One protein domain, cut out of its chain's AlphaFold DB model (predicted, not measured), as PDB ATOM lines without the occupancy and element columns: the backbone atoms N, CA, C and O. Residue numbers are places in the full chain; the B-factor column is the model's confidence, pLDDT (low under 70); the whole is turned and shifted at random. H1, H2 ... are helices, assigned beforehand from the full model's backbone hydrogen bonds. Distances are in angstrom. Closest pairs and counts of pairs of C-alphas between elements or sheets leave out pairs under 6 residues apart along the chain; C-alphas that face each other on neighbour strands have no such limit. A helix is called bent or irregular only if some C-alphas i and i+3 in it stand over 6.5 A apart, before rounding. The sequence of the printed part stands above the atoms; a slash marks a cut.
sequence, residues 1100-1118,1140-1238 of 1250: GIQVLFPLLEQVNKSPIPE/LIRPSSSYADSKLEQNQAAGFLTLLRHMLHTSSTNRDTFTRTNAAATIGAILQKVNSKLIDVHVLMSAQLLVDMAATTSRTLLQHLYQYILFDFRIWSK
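What this domain is: This is residues 1100 to 1118 and 1140 to 1238 of the 1250 residues of the protein "NEBL1_2" of Mytilus coruscus (UniProt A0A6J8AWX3). What would one see first? A bundle of five roughly aligned helices forms a ring, H1 beside H3, H3 beside H6, H6 beside H7, H7 beside H5 and H5 beside H1, with H4 crossing one end. Little H2 packs on the outside of H3 and H6, and little H8 lies near the other end, by H5 and H7. What are the figures? The printed part has 118 residues with eight named helices, H1 to H8 in order, and no named strand: the class is all helix and the helix packing mostly aligned. It is compact, with a radius of gyration of the C-alphas of 13.5 A, and spans 40 by 31 by 25 A.

How they stand to each other: How does H1, residues 1101 to 1110, meet H3, residues 1156 to 1168? They touch, opposite ways at a shallow tilt of 4 degrees, the closest C-alphas being those of Leu 1108 and Ala 1157, 6.5 A apart. What comes next round the ring? H3 touches H6, residues 1201 to 1217, the same way at a shallow tilt of 9 degrees, with closest C-alphas Ala 1158 and Val 1203 at 4.4 A. H6 and H7, residues 1219 to 1230, are a helical hairpin at a shallow tilt of 15 degrees, with closest C-alphas Ala 1214 and Leu 1222 at 5.0 A. H5, residues 1183 to 1191, touches residues 1224 to 1229 of H7, with closest C-alphas Ala 1185 and Tyr 1228 at 5.2 A, and touches H1, with closest C-alphas Glu 1109 and Ile 1190 at 6.3 A. Where are the others? H4, residues 1172 to 1180, touches H7 at a steep tilt of 56 degrees, through residues 1220 to 1224 of H7, with closest C-alphas Thr 1179 and Leu 1221 at 6.1 A. H2, residues 1149 to 1152, touches residues 1202 to 1206 of H6, with closest C-alphas Leu 1152 and His 1202 at 5.1 A; H8, residues 1233 to 1236, is close to H5 but not clearly touching, with closest C-alphas Leu 1191 and Ile 1235 at 6.2 A. Are the O i to N i+4 pairs within hydrogen-bond range? Every one is in H3, H4, H5 and H6, against 7 of 8 in H7 and 2 of 6 in H1, where 6 of 7 O i to N i+3 pairs are within range; H2 and H8 are too short for an i+4 pair.

Where its parts are: Where do the helices begin and end? C-alpha 1101, where H1 begins, is at (26.986, -7.073, 35.670), and C-alpha 1236, where H8 ends, is at (49.569, -5.128, 27.312). How long are they? From first to last C-alpha H1 measures 16.2 A, H3 18.2 A, H4 12.0 A, H5 12.3 A, H6 24.4 A and H7 14.9 A. Which are irregular? H1 is, with C-alphas 1103 and 1106 7.0 A apart, and H7 only just, with C-alphas 1227 and 1230 6.6 A apart.

The domain as a whole: Where is the cut? Residues 1119 to 1139 are not printed, and C-alphas 1118 and 1140 are 29.5 A apart across it, in the link from H1 to H2. Is any link long? Of the links that are printed whole, H5 to H6 is short and the others are tight. Where is confidence low? The mean pLDDT of the printed part is 79.1, and residues 1113 to 1118 and 1140 to 1154 of the model are under 70.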
ATOM      1  N   GLY A1100      22.949  -5.719  38.266       87.38
ATOM      2  CA  GLY A1100      23.517  -5.998  36.947       87.38
ATOM      3  C   GLY A1100      24.993  -6.404  36.999       87.38
ATOM      4  O   GLY A1100      25.577  -6.595  38.067       87.38
ATOM      5  N   ILE A1101      25.618  -6.533  35.826       88.88
ATOM      6  CA  ILE A1101      26.986  -7.073  35.670       88.88
ATOM      7  C   ILE A1101      28.036  -6.334  36.522       88.88
ATOM      8  O   ILE A1101      29.020  -6.941  36.946       88.88
ATOM      9  N   GLN A1102      27.813  -5.054  36.841       87.62
ATOM     10  CA  GLN A1102      28.717  -4.247  37.671       87.62
ATOM     11  C   GLN A1102      28.986  -4.849  39.059       87.62
ATOM     12  O   GLN A1102      30.064  -4.644  39.615       87.62
ATOM     13  N   VAL A1103      28.050  -5.642  39.598       88.62
ATOM     14  CA  VAL A1103      28.193  -6.341  40.888       88.62
ATOM     15  C   VAL A1103      29.408  -7.288  40.903       88.62
ATOM     16  O   VAL A1103      29.948  -7.566  41.974       88.62
ATOM     17  N   LEU A1104      29.880  -7.736  39.731       88.44
ATOM     18  CA  LEU A1104      31.059  -8.596  39.584       88.44
ATOM     19  C   LEU A1104      32.388  -7.822  39.543       88.44
ATOM     20  O   LEU A1104      33.428  -8.423  39.792       88.44
ATOM     21  N   PHE A1105      32.408  -6.517  39.241       89.12
ATOM     22  CA  PHE A1105      33.667  -5.773  39.044       89.12
ATOM     23  C   PHE A1105      34.607  -5.766  40.267       89.12
ATOM     24  O   PHE A1105      35.816  -5.890  40.056       89.12
ATOM     25  N   PRO A1106      34.121  -5.713  41.529       87.00
ATOM     26  CA  PRO A1106      34.985  -5.834  42.705       87.00
ATOM     27  C   PRO A1106      35.778  -7.147  42.769       87.00
ATOM     28  O   PRO A1106      36.849  -7.169  43.369       87.00
ATOM     29  N   LEU A1107      35.302  -8.224  42.127       84.19
ATOM     30  CA  LEU A1107      36.025  -9.500  42.070       84.19
ATOM     31  C   LEU A1107      37.341  -9.359  41.293       84.19
ATOM     32  O   LEU A1107      38.347  -9.924  41.703       84.19
ATOM     33  N   LEU A1108      37.361  -8.563  40.214       85.38
ATOM     34  CA  LEU A1108      38.575  -8.306  39.432       85.38
ATOM     35  C   LEU A1108      39.573  -7.410  40.189       85.38
ATOM     36  O   LEU A1108      40.780  -7.580  40.042       85.38
ATOM     37  N   GLU A1109      39.096  -6.483  41.025       82.19
ATOM     38  CA  GLU A1109      39.973  -5.645  41.859       82.19
ATOM     39  C   GLU A1109      40.610  -6.444  43.018       82.19
ATOM     40  O   GLU A1109      41.752  -6.182  43.399       82.19
ATOM     41  N   GLN A1110      39.926  -7.481  43.516       79.94
ATOM     42  CA  GLN A1110      40.424  -8.384  44.566       79.94
ATOM     43  C   GLN A1110      41.546  -9.333  44.100       79.94
ATOM     44  O   GLN A1110      42.330  -9.780  44.935       79.94
ATOM     45  N   VAL A1111      41.701  -9.571  42.790       78.12
ATOM     46  CA  VAL A1111      42.758 -10.432  42.199       78.12
ATOM     47  C   VAL A1111      44.184  -9.991  42.578       78.12
ATOM     48  O   VAL A1111      45.110 -10.797  42.587       78.12
ATOM     49  N   ASN A1112      44.383  -8.718  42.933       70.38
ATOM     50  CA  ASN A1112      45.671  -8.209  43.415       70.38
ATOM     51  C   ASN A1112      45.949  -8.481  44.908       70.38
ATOM     52  O   ASN A1112      47.092  -8.319  45.331       70.38
ATOM     53  N   LYS A1113      44.929  -8.826  45.710       66.94
ATOM     54  CA  LYS A1113      45.056  -9.082  47.159       66.94
ATOM     55  C   LYS A1113      45.247 -10.560  47.500       66.94
ATOM     56  O   LYS A1113      45.796 -10.867  48.553       66.94
ATOM     57  N   SER A1114      44.808 -11.472  46.634       59.69
ATOM     58  CA  SER A1114      45.011 -12.910  46.826       59.69
ATOM     59  C   SER A1114      46.503 -13.276  46.797       59.69
ATOM     60  O   SER A1114      47.221 -12.749  45.938       59.69
ATOM     61  N   PRO A1115      46.979 -14.210  47.645       52.91
ATOM     62  CA  PRO A1115      48.317 -14.763  47.491       52.91
ATOM     63  C   PRO A1115      48.445 -15.393  46.100       52.91
ATOM     64  O   PRO A1115      47.599 -16.184  45.677       52.91
ATOM     65  N   ILE A1116      49.498 -15.018  45.375       52.56
ATOM     66  CA  ILE A1116      49.841 -15.662  44.105       52.56
ATOM     67  C   ILE A1116      50.173 -17.122  44.437       52.56
ATOM     68  O   ILE A1116      51.007 -17.327  45.320       52.56
ATOM     69  N   PRO A1117      49.564 -18.124  43.777       43.94
ATOM     70  CA  PRO A1117      49.938 -19.510  44.008       43.94
ATOM     71  C   PRO A1117      51.408 -19.698  43.625       43.94
ATOM     72  O   PRO A1117      51.785 -19.529  42.465       43.94
ATOM     73  N   GLU A1118      52.241 -20.024  44.611       35.38
ATOM     74  CA  GLU A1118      53.551 -20.605  44.342       35.38
ATOM     75  C   GLU A1118      53.333 -21.994  43.723       35.38
ATOM     76  O   GLU A1118      52.362 -22.682  44.042       35.38
ATOM     77  N   LEU A1140      49.997 -19.576  15.788       41.50
ATOM     78  CA  LEU A1140      48.705 -19.164  15.228       41.50
ATOM     79  C   LEU A1140      47.509 -19.807  15.957       41.50
ATOM     80  O   LEU A1140      47.041 -20.895  15.611       41.50
ATOM     81  N   ILE A1141      46.989 -19.088  16.953       45.78
ATOM     82  CA  ILE A1141      45.775 -19.424  17.704       45.78
ATOM     83  C   ILE A1141      44.583 -19.584  16.742       45.78
ATOM     84  O   ILE A1141      44.266 -18.686  15.959       45.78
ATOM     85  N   ARG A1142      43.900 -20.733  16.814       39.66
ATOM     86  CA  ARG A1142      42.663 -21.009  16.065       39.66
ATOM     87  C   ARG A1142      41.443 -20.888  16.989       39.66
ATOM     88  O   ARG A1142      41.476 -21.485  18.066       39.66
ATOM     89  N   PRO A1143      40.344 -20.233  16.568       41.41
ATOM     90  CA  PRO A1143      39.076 -20.221  17.302       41.41
ATOM     91  C   PRO A1143      38.335 -21.561  17.114       41.41
ATOM     92  O   PRO A1143      37.287 -21.641  16.482       41.41
ATOM     93  N   SER A1144      38.926 -22.654  17.604       32.44
ATOM     94  CA  SER A1144      38.459 -24.028  17.376       32.44
ATOM     95  C   SER A1144      38.162 -24.745  18.694       32.44
ATOM     96  O   SER A1144      38.930 -25.608  19.112       32.44
ATOM     97  N   SER A1145      37.059 -24.329  19.331       42.12
ATOM     98  CA  SER A1145      36.121 -25.104  20.181       42.12
ATOM     99  C   SER A1145      36.614 -26.055  21.294       42.12
ATOM    100  O   SER A1145      35.777 -26.635  21.976       42.12
ATOM    101  N   SER A1146      37.917 -26.229  21.528       40.56
ATOM    102  CA  SER A1146      38.441 -27.226  22.478       40.56
ATOM    103  C   SER A1146      39.722 -26.799  23.212       40.56
ATOM    104  O   SER A1146      40.394 -27.636  23.821       40.56
ATOM    105  N   TYR A1147      40.057 -25.502  23.232       44.72
ATOM    106  CA  TYR A1147      40.975 -24.983  24.253       44.72
ATOM    107  C   TYR A1147      40.191 -24.868  25.565       44.72
ATOM    108  O   TYR A1147      39.642 -23.815  25.871       44.72
ATOM    109  N   ALA A1148      40.055 -25.997  26.271       52.22
ATOM    110  CA  ALA A1148      39.146 -26.145  27.405       52.22
ATOM    111  C   ALA A1148      39.285 -24.978  28.392       52.22
ATOM    112  O   ALA A1148      40.373 -24.762  28.937       52.22
ATOM    113  N   ASP A1149      38.190 -24.248  28.642       59.34
ATOM    114  CA  ASP A1149      38.229 -23.004  29.424       59.34
ATOM    115  C   ASP A1149      38.751 -23.238  30.847       59.34
ATOM    116  O   ASP A1149      39.307 -22.331  31.444       59.34
ATOM    117  N   SER A1150      38.701 -24.477  31.345       60.16
ATOM    118  CA  SER A1150      39.351 -24.914  32.583       60.16
ATOM    119  C   SER A1150      40.861 -24.641  32.662       60.16
ATOM    120  O   SER A1150      41.418 -24.734  33.751       60.16
ATOM    121  N   LYS A1151      41.532 -24.368  31.532       64.50
ATOM    122  CA  LYS A1151      42.914 -23.855  31.481       64.50
ATOM    123  C   LYS A1151      42.967 -22.328  31.586       64.50
ATOM    124  O   LYS A1151      43.836 -21.805  32.266       64.50
ATOM    125  N   LEU A1152      42.024 -21.619  30.961       68.50
ATOM    126  CA  LEU A1152      41.901 -20.160  31.069       68.50
ATOM    127  C   LEU A1152      41.514 -19.748  32.496       68.50
ATOM    128  O   LEU A1152      42.121 -18.864  33.087       68.50
ATOM    129  N   GLU A1153      40.568 -20.474  33.088       64.44
ATOM    130  CA  GLU A1153      40.052 -20.309  34.448       64.44
ATOM    131  C   GLU A1153      41.077 -20.690  35.549       64.44
ATOM    132  O   GLU A1153      40.754 -20.592  36.731       64.44
ATOM    133  N   GLN A1154      42.315 -21.087  35.201       68.25
ATOM    134  CA  GLN A1154      43.424 -21.207  36.167       68.25
ATOM    135  C   GLN A1154      43.911 -19.836  36.662       68.25
ATOM    136  O   GLN A1154      44.314 -19.700  37.815       68.25
ATOM    137  N   ASN A1155      43.853 -18.812  35.807       79.44
ATOM    138  CA  ASN A1155      44.209 -17.438  36.146       79.44
ATOM    139  C   ASN A1155      42.929 -16.656  36.494       79.44
ATOM    140  O   ASN A1155      42.008 -16.589  35.681       79.44
ATOM    141  N   GLN A1156      42.859 -16.041  37.684       79.38
ATOM    142  CA  GLN A1156      41.639 -15.358  38.150       79.38
ATOM    143  C   GLN A1156      41.194 -14.211  37.214       79.38
ATOM    144  O   GLN A1156      39.994 -14.011  37.025       79.38
ATOM    145  N   ALA A1157      42.123 -13.492  36.571       85.19
ATOM    146  CA  ALA A1157      41.781 -12.417  35.631       85.19
ATOM    147  C   ALA A1157      41.202 -12.960  34.309       85.19
ATOM    148  O   ALA A1157      40.232 -12.415  33.776       85.19
ATOM    149  N   ALA A1158      41.752 -14.066  33.801       84.88
ATOM    150  CA  ALA A1158      41.244 -14.757  32.615       84.88
ATOM    151  C   ALA A1158      39.887 -15.440  32.893       84.88
ATOM    152  O   ALA A1158      38.960 -15.338  32.086       84.88
ATOM    153  N   GLY A1159      39.731 -16.046  34.075       84.19
ATOM    154  CA  GLY A1159      38.466 -16.580  34.582       84.19
ATOM    155  C   GLY A1159      37.369 -15.516  34.690       84.19
ATOM    156  O   GLY A1159      36.254 -15.748  34.229       84.19
ATOM    157  N   PHE A1160      37.690 -14.316  35.189       89.25
ATOM    158  CA  PHE A1160      36.753 -13.188  35.216       89.25
ATOM    159  C   PHE A1160      36.316 -12.756  33.805       89.25
ATOM    160  O   PHE A1160      35.121 -12.583  33.559       89.25
ATOM    161  N   LEU A1161      37.250 -12.618  32.854       88.69
ATOM    162  CA  LEU A1161      36.910 -12.287  31.461       88.69
ATOM    163  C   LEU A1161      36.081 -13.397  30.784       88.69
ATOM    164  O   LEU A1161      35.190 -13.102  29.987       88.69
ATOM    165  N   THR A1162      36.321 -14.660  31.142       87.81
ATOM    166  CA  THR A1162      35.559 -15.823  30.661       87.81
ATOM    167  C   THR A1162      34.133 -15.848  31.227       87.81
ATOM    168  O   THR A1162      33.178 -16.017  30.471       87.81
ATOM    169  N   LEU A1163      33.963 -15.580  32.528       89.31
ATOM    170  CA  LEU A1163      32.655 -15.361  33.157       89.31
ATOM    171  C   LEU A1163      31.911 -14.196  32.484       89.31
ATOM    172  O   LEU A1163      30.740 -14.332  32.136       89.31
ATOM    173  N   LEU A1164      32.592 -13.073  32.238       90.38
ATOM    174  CA  LEU A1164      32.010 -11.912  31.562       90.38
ATOM    175  C   LEU A1164      31.562 -12.234  30.126       90.38
ATOM    176  O   LEU A1164      30.483 -11.798  29.725       90.38
ATOM    177  N   ARG A1165      32.337 -13.032  29.372       89.88
ATOM    178  CA  ARG A1165      31.938 -13.540  28.047       89.88
ATOM    179  C   ARG A1165      30.615 -14.295  28.136       89.88
ATOM    180  O   ARG A1165      29.714 -14.000  27.362       89.88
ATOM    181  N   HIS A1166      30.483 -15.223  29.082       88.38
ATOM    182  CA  HIS A1166      29.263 -16.019  29.249       88.38
ATOM    183  C   HIS A1166      28.062 -15.174  29.702       88.38
ATOM    184  O   HIS A1166      26.984 -15.301  29.131       88.38
ATOM    185  N   MET A1167      28.251 -14.243  30.643       89.00
ATOM    186  CA  MET A1167      27.185 -13.348  31.123       89.00
ATOM    187  C   MET A1167      26.673 -12.364  30.052       89.00
ATOM    188  O   MET A1167      25.525 -11.927  30.128       89.00
ATOM    189  N   LEU A1168      27.506 -12.012  29.064       87.50
ATOM    190  CA  LEU A1168      27.130 -11.190  27.904       87.50
ATOM    191  C   LEU A1168      26.633 -12.015  26.701       87.50
ATOM    192  O   LEU A1168      26.000 -11.452  25.806       87.50
ATOM    193  N   HIS A1169      26.907 -13.323  26.663       83.75
ATOM    194  CA  HIS A1169      26.417 -14.220  25.618       83.75
ATOM    195  C   HIS A1169      24.897 -14.407  25.741       83.75
ATOM    196  O   HIS A1169      24.361 -14.501  26.846       83.75
ATOM    197  N   THR A1170      24.217 -14.453  24.592       76.62
ATOM    198  CA  THR A1170      22.751 -14.488  24.389       76.62
ATOM    199  C   THR A1170      21.938 -13.318  24.982       76.62
ATOM    200  O   THR A1170      21.118 -12.744  24.268       76.62
ATOM    201  N   SER A1171      22.164 -12.885  26.228       81.94
ATOM    202  CA  SER A1171      21.356 -11.839  26.887       81.94
ATOM    203  C   SER A1171      21.519 -10.452  26.238       81.94
ATOM    204  O   SER A1171      22.630  -9.935  26.119       81.94
ATOM    205  N   SER A1172      20.414  -9.827  25.815       81.56
ATOM    206  CA  SER A1172      20.361  -8.434  25.324       81.56
ATOM    207  C   SER A1172      20.536  -7.430  26.460       81.56
ATOM    208  O   SER A1172      21.496  -6.662  26.452       81.56
ATOM    209  N   THR A1173      19.701  -7.531  27.498       84.44
ATOM    210  CA  THR A1173      19.717  -6.686  28.703       84.44
ATOM    211  C   THR A1173      21.122  -6.509  29.285       84.44
ATOM    212  O   THR A1173      21.511  -5.405  29.673       84.44
ATOM    213  N   ASN A1174      21.924  -7.575  29.298       87.69
ATOM    214  CA  ASN A1174      23.301  -7.542  29.788       87.69
ATOM    215  C   ASN A1174      24.254  -6.769  28.858       87.69
ATOM    216  O   ASN A1174      25.078  -5.991  29.336       87.69
ATOM    217  N   ARG A1175      24.126  -6.912  27.534       89.00
ATOM    218  CA  ARG A1175      24.918  -6.145  26.552       89.00
ATOM    219  C   ARG A1175      24.556  -4.657  26.567       89.00
ATOM    220  O   ARG A1175      25.447  -3.804  26.515       89.00
ATOM    221  N   ASP A1176      23.273  -4.347  26.703       85.06
ATOM    222  CA  ASP A1176      22.760  -2.975  26.671       85.06
ATOM    223  C   ASP A1176      23.064  -2.225  27.973       85.06
ATOM    224  O   ASP A1176      23.477  -1.066  27.947       85.06
ATOM    225  N   THR A1177      22.971  -2.890  29.130       86.62
ATOM    226  CA  THR A1177      23.445  -2.314  30.401       86.62
ATOM    227  C   THR A1177      24.959  -2.100  30.391       86.62
ATOM    228  O   THR A1177      25.411  -1.003  30.716       86.62
ATOM    229  N   PHE A1178      25.746  -3.091  29.957       88.25
ATOM    230  CA  PHE A1178      27.212  -3.015  29.899       88.25
ATOM    231  C   PHE A1178      27.719  -1.875  28.998       88.25
ATOM    232  O   PHE A1178      28.640  -1.142  29.376       88.25
ATOM    233  N   THR A1179      27.110  -1.692  27.822       86.94
ATOM    234  CA  THR A1179      27.449  -0.585  26.910       86.94
ATOM    235  C   THR A1179      26.991   0.764  27.466       86.94
ATOM    236  O   THR A1179      27.818   1.668  27.575       86.94
ATOM    237  N   ARG A1180      25.729   0.886  27.910       86.56
ATOM    238  CA  ARG A1180      25.159   2.125  28.479       86.56
ATOM    239  C   ARG A1180      25.940   2.662  29.678       86.56
ATOM    240  O   ARG A1180      25.998   3.873  29.864       86.56
ATOM    241  N   THR A1181      26.530   1.793  30.500       85.06
ATOM    242  CA  THR A1181      27.287   2.206  31.694       85.06
ATOM    243  C   THR A1181      28.804   2.216  31.493       85.06
ATOM    244  O   THR A1181      29.538   2.175  32.478       85.06
ATOM    245  N   ASN A1182      29.295   2.234  30.245       86.56
ATOM    246  CA  ASN A1182      30.727   2.282  29.902       86.56
ATOM    247  C   ASN A1182      31.589   1.227  30.631       86.56
ATOM    248  O   ASN A1182      32.751   1.466  30.970       86.56
ATOM    249  N   ALA A1183      31.033   0.034  30.867       87.81
ATOM    250  CA  ALA A1183      31.655  -1.002  31.693       87.81
ATOM    251  C   ALA A1183      33.047  -1.430  31.194       87.81
ATOM    252  O   ALA A1183      33.952  -1.642  32.001       87.81
ATOM    253  N   ALA A1184      33.246  -1.478  29.872       87.88
ATOM    254  CA  ALA A1184      34.538  -1.780  29.254       87.88
ATOM    255  C   ALA A1184      35.660  -0.824  29.707       87.88
ATOM    256  O   ALA A1184      36.772  -1.280  29.959       87.88
ATOM    257  N   ALA A1185      35.368   0.472  29.878       88.38
ATOM    258  CA  ALA A1185      36.339   1.458  30.357       88.38
ATOM    259  C   ALA A1185      36.714   1.226  31.829       88.38
ATOM    260  O   ALA A1185      37.883   1.335  32.198       88.38
ATOM    261  N   THR A1186      35.736   0.840  32.656       89.44
ATOM    262  CA  THR A1186      35.962   0.487  34.068       89.44
ATOM    263  C   THR A1186      36.829  -0.768  34.181       89.44
ATOM    264  O   THR A1186      37.811  -0.775  34.916       89.44
ATOM    265  N   ILE A1187      36.522  -1.809  33.402       90.62
ATOM    266  CA  ILE A1187      37.298  -3.057  33.375       90.62
ATOM    267  C   ILE A1187      38.718  -2.810  32.856       90.62
ATOM    268  O   ILE A1187      39.667  -3.269  33.484       90.62
ATOM    269  N   GLY A1188      38.891  -2.032  31.781       88.44
ATOM    270  CA  GLY A1188      40.212  -1.633  31.285       88.44
ATOM    271  C   GLY A1188      41.046  -0.905  32.346       88.44
ATOM    272  O   GLY A1188      42.208  -1.244  32.567       88.44
ATOM    273  N   ALA A1189      40.434   0.028  33.082       88.81
ATOM    274  CA  ALA A1189      41.086   0.739  34.181       88.81
ATOM    275  C   ALA A1189      41.440  -0.167  35.380       88.81
ATOM    276  O   ALA A1189      42.447   0.080  36.042       88.81
ATOM    277  N   ILE A1190      40.668  -1.226  35.658       88.25
ATOM    278  CA  ILE A1190      41.022  -2.228  36.680       88.25
ATOM    279  C   ILE A1190      42.144  -3.147  36.164       88.25
ATOM    280  O   ILE A1190      43.111  -3.370  36.887       88.25
ATOM    281  N   LEU A1191      42.096  -3.607  34.908       88.00
ATOM    282  CA  LEU A1191      43.167  -4.403  34.285       88.00
ATOM    283  C   LEU A1191      44.511  -3.652  34.268       88.00
ATOM    284  O   LEU A1191      45.549  -4.243  34.559       88.00
ATOM    285  N   GLN A1192      44.506  -2.331  34.055       88.62
ATOM    286  CA  GLN A1192      45.697  -1.484  34.218       88.62
ATOM    287  C   GLN A1192      46.277  -1.501  35.648       88.62
ATOM    288  O   GLN A1192      47.471  -1.241  35.815       88.62
ATOM    289  N   LYS A1193      45.496  -1.835  36.686       85.56
ATOM    290  CA  LYS A1193      45.992  -2.023  38.064       85.56
ATOM    291  C   LYS A1193      46.494  -3.446  38.344       85.56
ATOM    292  O   LYS A1193      47.239  -3.620  39.304       85.56
ATOM    293  N   VAL A1194      46.120  -4.457  37.553       85.19
ATOM    294  CA  VAL A1194      46.482  -5.867  37.809       85.19
ATOM    295  C   VAL A1194      48.003  -6.084  37.743       85.19
ATOM    296  O   VAL A1194      48.712  -5.437  36.961       85.19
ATOM    297  N   ASN A1195      48.510  -6.971  38.604       81.75
ATOM    298  CA  ASN A1195      49.908  -7.402  38.670       81.75
ATOM    299  C   ASN A1195      50.377  -8.016  37.333       81.75
ATOM    300  O   ASN A1195      49.687  -8.859  36.762       81.75
ATOM    301  N   SER A1196      51.565  -7.639  36.844       78.44
ATOM    302  CA  SER A1196      52.117  -8.133  35.570       78.44
ATOM    303  C   SER A1196      52.248  -9.658  35.513       78.44
ATOM    304  O   SER A1196      52.027 -10.239  34.455       78.44
ATOM    305  N   LYS A1197      52.505 -10.321  36.652       78.06
ATOM    306  CA  LYS A1197      52.545 -11.794  36.750       78.06
ATOM    307  C   LYS A1197      51.236 -12.483  36.339       78.06
ATOM    308  O   LYS A1197      51.267 -13.665  36.020       78.06
ATOM    309  N   LEU A1198      50.108 -11.770  36.361       77.12
ATOM    310  CA  LEU A1198      48.780 -12.291  36.020       77.12
ATOM    311  C   LEU A1198      48.298 -11.851  34.626       77.12
ATOM    312  O   LEU A1198      47.231 -12.285  34.204       77.12
ATOM    313  N   ILE A1199      49.061 -11.030  33.892       83.75
ATOM    314  CA  ILE A1199      48.764 -10.668  32.494       83.75
ATOM    315  C   ILE A1199      49.522 -11.632  31.570       83.75
ATOM    316  O   ILE A1199      50.607 -11.339  31.063       83.75
ATOM    317  N   ASP A1200      48.945 -12.821  31.406       81.94
ATOM    318  CA  ASP A1200      49.498 -13.946  30.650       81.94
ATOM    319  C   ASP A1200      48.776 -14.174  29.300       81.94
ATOM    320  O   ASP A1200      47.899 -13.414  28.874       81.94
ATOM    321  N   VAL A1201      49.144 -15.259  28.611       80.81
ATOM    322  CA  VAL A1201      48.517 -15.679  27.346       80.81
ATOM    323  C   VAL A1201      47.043 -16.078  27.543       80.81
ATOM    324  O   VAL A1201      46.242 -15.922  26.620       80.81
ATOM    325  N   HIS A1202      46.643 -16.537  28.734       82.31
ATOM    326  CA  HIS A1202      45.256 -16.888  29.042       82.31
ATOM    327  C   HIS A1202      44.364 -15.644  29.149       82.31
ATOM    328  O   HIS A1202      43.228 -15.667  28.670       82.31
ATOM    329  N   VAL A1203      44.872 -14.535  29.702       85.19
ATOM    330  CA  VAL A1203      44.177 -13.235  29.706       85.19
ATOM    331  C   VAL A1203      43.997 -12.714  28.281       85.19
ATOM    332  O   VAL A1203      42.888 -12.310  27.928       85.19
ATOM    333  N   LEU A1204      45.031 -12.793  27.431       83.81
ATOM    334  CA  LEU A1204      44.920 -12.402  26.019       83.81
ATOM    335  C   LEU A1204      43.899 -13.266  25.258       83.81
ATOM    336  O   LEU A1204      43.039 -12.725  24.566       83.81
ATOM    337  N   MET A1205      43.944 -14.589  25.435       81.56
ATOM    338  CA  MET A1205      42.979 -15.522  24.841       81.56
ATOM    339  C   MET A1205      41.543 -15.206  25.285       81.56
ATOM    340  O   MET A1205      40.634 -15.145  24.460       81.56
ATOM    341  N   SER A1206      41.332 -14.953  26.580       83.88
ATOM    342  CA  SER A1206      40.007 -14.642  27.135       83.88
ATOM    343  C   SER A1206      39.474 -13.300  26.620       83.88
ATOM    344  O   SER A1206      38.293 -13.189  26.296       83.88
ATOM    345  N   ALA A1207      40.347 -12.296  26.474       87.19
ATOM    346  CA  ALA A1207      40.005 -11.014  25.863       87.19
ATOM    347  C   ALA A1207      39.664 -11.152  24.368       87.19
ATOM    348  O   ALA A1207      38.695 -10.544  23.910       87.19
ATOM    349  N   GLN A1208      40.394 -11.983  23.613       84.31
ATOM    350  CA  GLN A1208      40.064 -12.272  22.214       84.31
ATOM    351  C   GLN A1208      38.700 -12.969  22.099       84.31
ATOM    352  O   GLN A1208      37.848 -12.522  21.342       84.31
ATOM    353  N   LEU A1209      38.449 -14.008  22.899       83.62
ATOM    354  CA  LEU A1209      37.186 -14.755  22.879       83.62
ATOM    355  C   LEU A1209      35.972 -13.899  23.296       83.62
ATOM    356  O   LEU A1209      34.853 -14.153  22.851       83.62
ATOM    357  N   LEU A1210      36.182 -12.874  24.128       86.44
ATOM    358  CA  LEU A1210      35.180 -11.855  24.462       86.44
ATOM    359  C   LEU A1210      34.904 -10.905  23.276       86.44
ATOM    360  O   LEU A1210      33.753 -10.540  23.032       86.44
ATOM    361  N   VAL A1211      35.942 -10.533  22.521       86.38
ATOM    362  CA  VAL A1211      35.848  -9.715  21.298       86.38
ATOM    363  C   VAL A1211      35.178 -10.481  20.151       86.38
ATOM    364  O   VAL A1211      34.306  -9.921  19.491       86.38
ATOM    365  N   ASP A1212      35.518 -11.756  19.951       84.75
ATOM    366  CA  ASP A1212      34.927 -12.614  18.914       84.75
ATOM    367  C   ASP A1212      33.411 -12.807  19.152       84.75
ATOM    368  O   ASP A1212      32.618 -12.700  18.217       84.75
ATOM    369  N   MET A1213      32.984 -12.967  20.414       85.81
ATOM    370  CA  MET A1213      31.563 -12.978  20.808       85.81
ATOM    371  C   MET A1213      30.867 -11.632  20.548       85.81
ATOM    372  O   MET A1213      29.743 -11.582  20.045       85.81
ATOM    373  N   ALA A1214      31.525 -10.509  20.845       84.69
ATOM    374  CA  ALA A1214      30.953  -9.199  20.548       84.69
ATOM    375  C   ALA A1214      30.830  -8.945  19.036       84.69
ATOM    376  O   ALA A1214      29.887  -8.280  18.607       84.69
ATOM    377  N   ALA A1215      31.734  -9.502  18.223       83.25
ATOM    378  CA  ALA A1215      31.731  -9.337  16.773       83.25
ATOM    379  C   ALA A1215      30.519  -9.984  16.084       83.25
ATOM    380  O   ALA A1215      30.038  -9.435  15.092       83.25
ATOM    381  N   THR A1216      29.993 -11.090  16.618       80.50
ATOM    382  CA  THR A1216      28.739 -11.698  16.142       80.50
ATOM    383  C   THR A1216      27.491 -11.007  16.697       80.50
ATOM    384  O   THR A1216      26.450 -11.042  16.045       80.50
ATOM    385  N   THR A1217      27.577 -10.374  17.877       77.81
ATOM    386  CA  THR A1217      26.383 -10.042  18.681       77.81
ATOM    387  C   THR A1217      26.074  -8.539  18.814       77.81
ATOM    388  O   THR A1217      24.909  -8.173  18.961       77.81
ATOM    389  N   SER A1218      27.064  -7.632  18.795       80.69
ATOM    390  CA  SER A1218      26.808  -6.176  18.773       80.69
ATOM    391  C   SER A1218      28.019  -5.335  18.353       80.69
ATOM    392  O   SER A1218      29.086  -5.354  18.971       80.69
ATOM    393  N   ARG A1219      27.810  -4.483  17.342       84.00
ATOM    394  CA  ARG A1219      28.844  -3.610  16.761       84.00
ATOM    395  C   ARG A1219      29.307  -2.489  17.702       84.00
ATOM    396  O   ARG A1219      30.459  -2.073  17.601       84.00
ATOM    397  N   THR A1220      28.453  -2.021  18.616       84.62
ATOM    398  CA  THR A1220      28.800  -0.994  19.621       84.62
ATOM    399  C   THR A1220      29.594  -1.596  20.781       84.62
ATOM    400  O   THR A1220      30.621  -1.045  21.180       84.62
ATOM    401  N   LEU A1221      29.194  -2.782  21.257       86.94
ATOM    402  CA  LEU A1221      29.951  -3.557  22.243       86.94
ATOM    403  C   LEU A1221      31.365  -3.871  21.731       86.94
ATOM    404  O   LEU A1221      32.341  -3.662  22.450       86.94
ATOM    405  N   LEU A1222      31.476  -4.295  20.468       87.50
ATOM    406  CA  LEU A1222      32.752  -4.554  19.804       87.50
ATOM    407  C   LEU A1222      33.674  -3.319  19.803       87.50
ATOM    408  O   LEU A1222      34.855  -3.436  20.123       87.50
ATOM    409  N   GLN A1223      33.143  -2.131  19.491       86.50
ATOM    410  CA  GLN A1223      33.907  -0.878  19.525       86.50
ATOM    411  C   GLN A1223      34.419  -0.551  20.936       86.50
ATOM    412  O   GLN A1223      35.597  -0.229  21.089       86.50
ATOM    413  N   HIS A1224      33.579  -0.696  21.967       87.38
ATOM    414  CA  HIS A1224      33.983  -0.467  23.359       87.38
ATOM    415  C   HIS A1224      35.077  -1.454  23.816       87.38
ATOM    416  O   HIS A1224      36.051  -1.043  24.447       87.38
ATOM    417  N   LEU A1225      34.964  -2.742  23.480       88.19
ATOM    418  CA  LEU A1225      35.974  -3.750  23.836       88.19
ATOM    419  C   LEU A1225      37.305  -3.524  23.103       88.19
ATOM    420  O   LEU A1225      38.369  -3.653  23.711       88.19
ATOM    421  N   TYR A1226      37.262  -3.126  21.827       88.31
ATOM    422  CA  TYR A1226      38.459  -2.710  21.098       88.31
ATOM    423  C   TYR A1226      39.122  -1.485  21.743       88.31
ATOM    424  O   TYR A1226      40.325  -1.518  21.987       88.31
ATOM    425  N   GLN A1227      38.359  -0.431  22.047       88.62
ATOM    426  CA  GLN A1227      38.896   0.830  22.565       88.62
ATOM    427  C   GLN A1227      39.501   0.709  23.972       88.62
ATOM    428  O   GLN A1227      40.542   1.305  24.233       88.62
ATOM    429  N   TYR A1228      38.845  -0.024  24.878       88.88
ATOM    430  CA  TYR A1228      39.179  -0.004  26.308       88.88
ATOM    431  C   TYR A1228      39.878  -1.265  26.832       88.88
ATOM    432  O   TYR A1228      40.354  -1.251  27.964       88.88
ATOM    433  N   ILE A1229      39.937  -2.350  26.049       88.44
ATOM    434  CA  ILE A1229      40.593  -3.602  26.464       88.44
ATOM    435  C   ILE A1229      41.637  -4.042  25.434       88.44
ATOM    436  O   ILE A1229      42.813  -4.153  25.775       88.44
ATOM    437  N   LEU A1230      41.259  -4.278  24.171       85.31
ATOM    438  CA  LEU A1230      42.195  -4.893  23.218       85.31
ATOM    439  C   LEU A1230      43.291  -3.927  22.736       85.31
ATOM    440  O   LEU A1230      44.453  -4.309  22.710       85.31
ATOM    441  N   PHE A1231      42.955  -2.679  22.394       85.75
ATOM    442  CA  PHE A1231      43.935  -1.676  21.948       85.75
ATOM    443  C   PHE A1231      44.449  -0.760  23.072       85.75
ATOM    444  O   PHE A1231      45.183   0.190  22.797       85.75
ATOM    445  N   ASP A1232      44.121  -1.031  24.341       86.38
ATOM    446  CA  ASP A1232      44.715  -0.295  25.460       86.38
ATOM    447  C   ASP A1232      46.117  -0.833  25.778       86.38
ATOM    448  O   ASP A1232      46.318  -1.718  26.615       86.38
ATOM    449  N   PHE A1233      47.113  -0.266  25.097       83.88
ATOM    450  CA  PHE A1233      48.523  -0.631  25.243       83.88
ATOM    451  C   PHE A1233      49.044  -0.573  26.690       83.88
ATOM    452  O   PHE A1233      50.036  -1.233  26.978       83.88
ATOM    453  N   ARG A1234      48.388   0.147  27.617       86.06
ATOM    454  CA  ARG A1234      48.790   0.231  29.040       86.06
ATOM    455  C   ARG A1234      48.522  -1.057  29.826       86.06
ATOM    456  O   ARG A1234      49.105  -1.256  30.890       86.06
ATOM    457  N   ILE A1235      47.628  -1.911  29.324       84.81
ATOM    458  CA  ILE A1235      47.395  -3.260  29.858       84.81
ATOM    459  C   ILE A1235      48.504  -4.182  29.336       84.81
ATOM    460  O   ILE A1235      49.224  -4.816  30.107       84.81
ATOM    461  N   TRP A1236      48.680  -4.200  28.014       85.00
ATOM    462  CA  TRP A1236      49.569  -5.128  27.312       85.00
ATOM    463  C   TRP A1236      51.060  -4.791  27.447       85.00
ATOM    464  O   TRP A1236      51.893  -5.683  27.355       85.00
ATOM    465  N   SER A1237      51.434  -3.555  27.788       82.56
ATOM    466  CA  SER A1237      52.826  -3.197  28.113       82.56
ATOM    467  C   SER A1237      53.364  -3.867  29.388       82.56
ATOM    468  O   SER A1237      54.526  -3.664  29.733       82.56
ATOM    469  N   LYS A1238      52.530  -4.625  30.116       77.19
ATOM    470  CA  LYS A1238      52.920  -5.407  31.298       77.19
ATOM    471  C   LYS A1238      53.207  -6.886  31.019       77.19
ATOM    472  O   LYS A1238      53.676  -7.564  31.931       77.19
TER     473      LYS A1238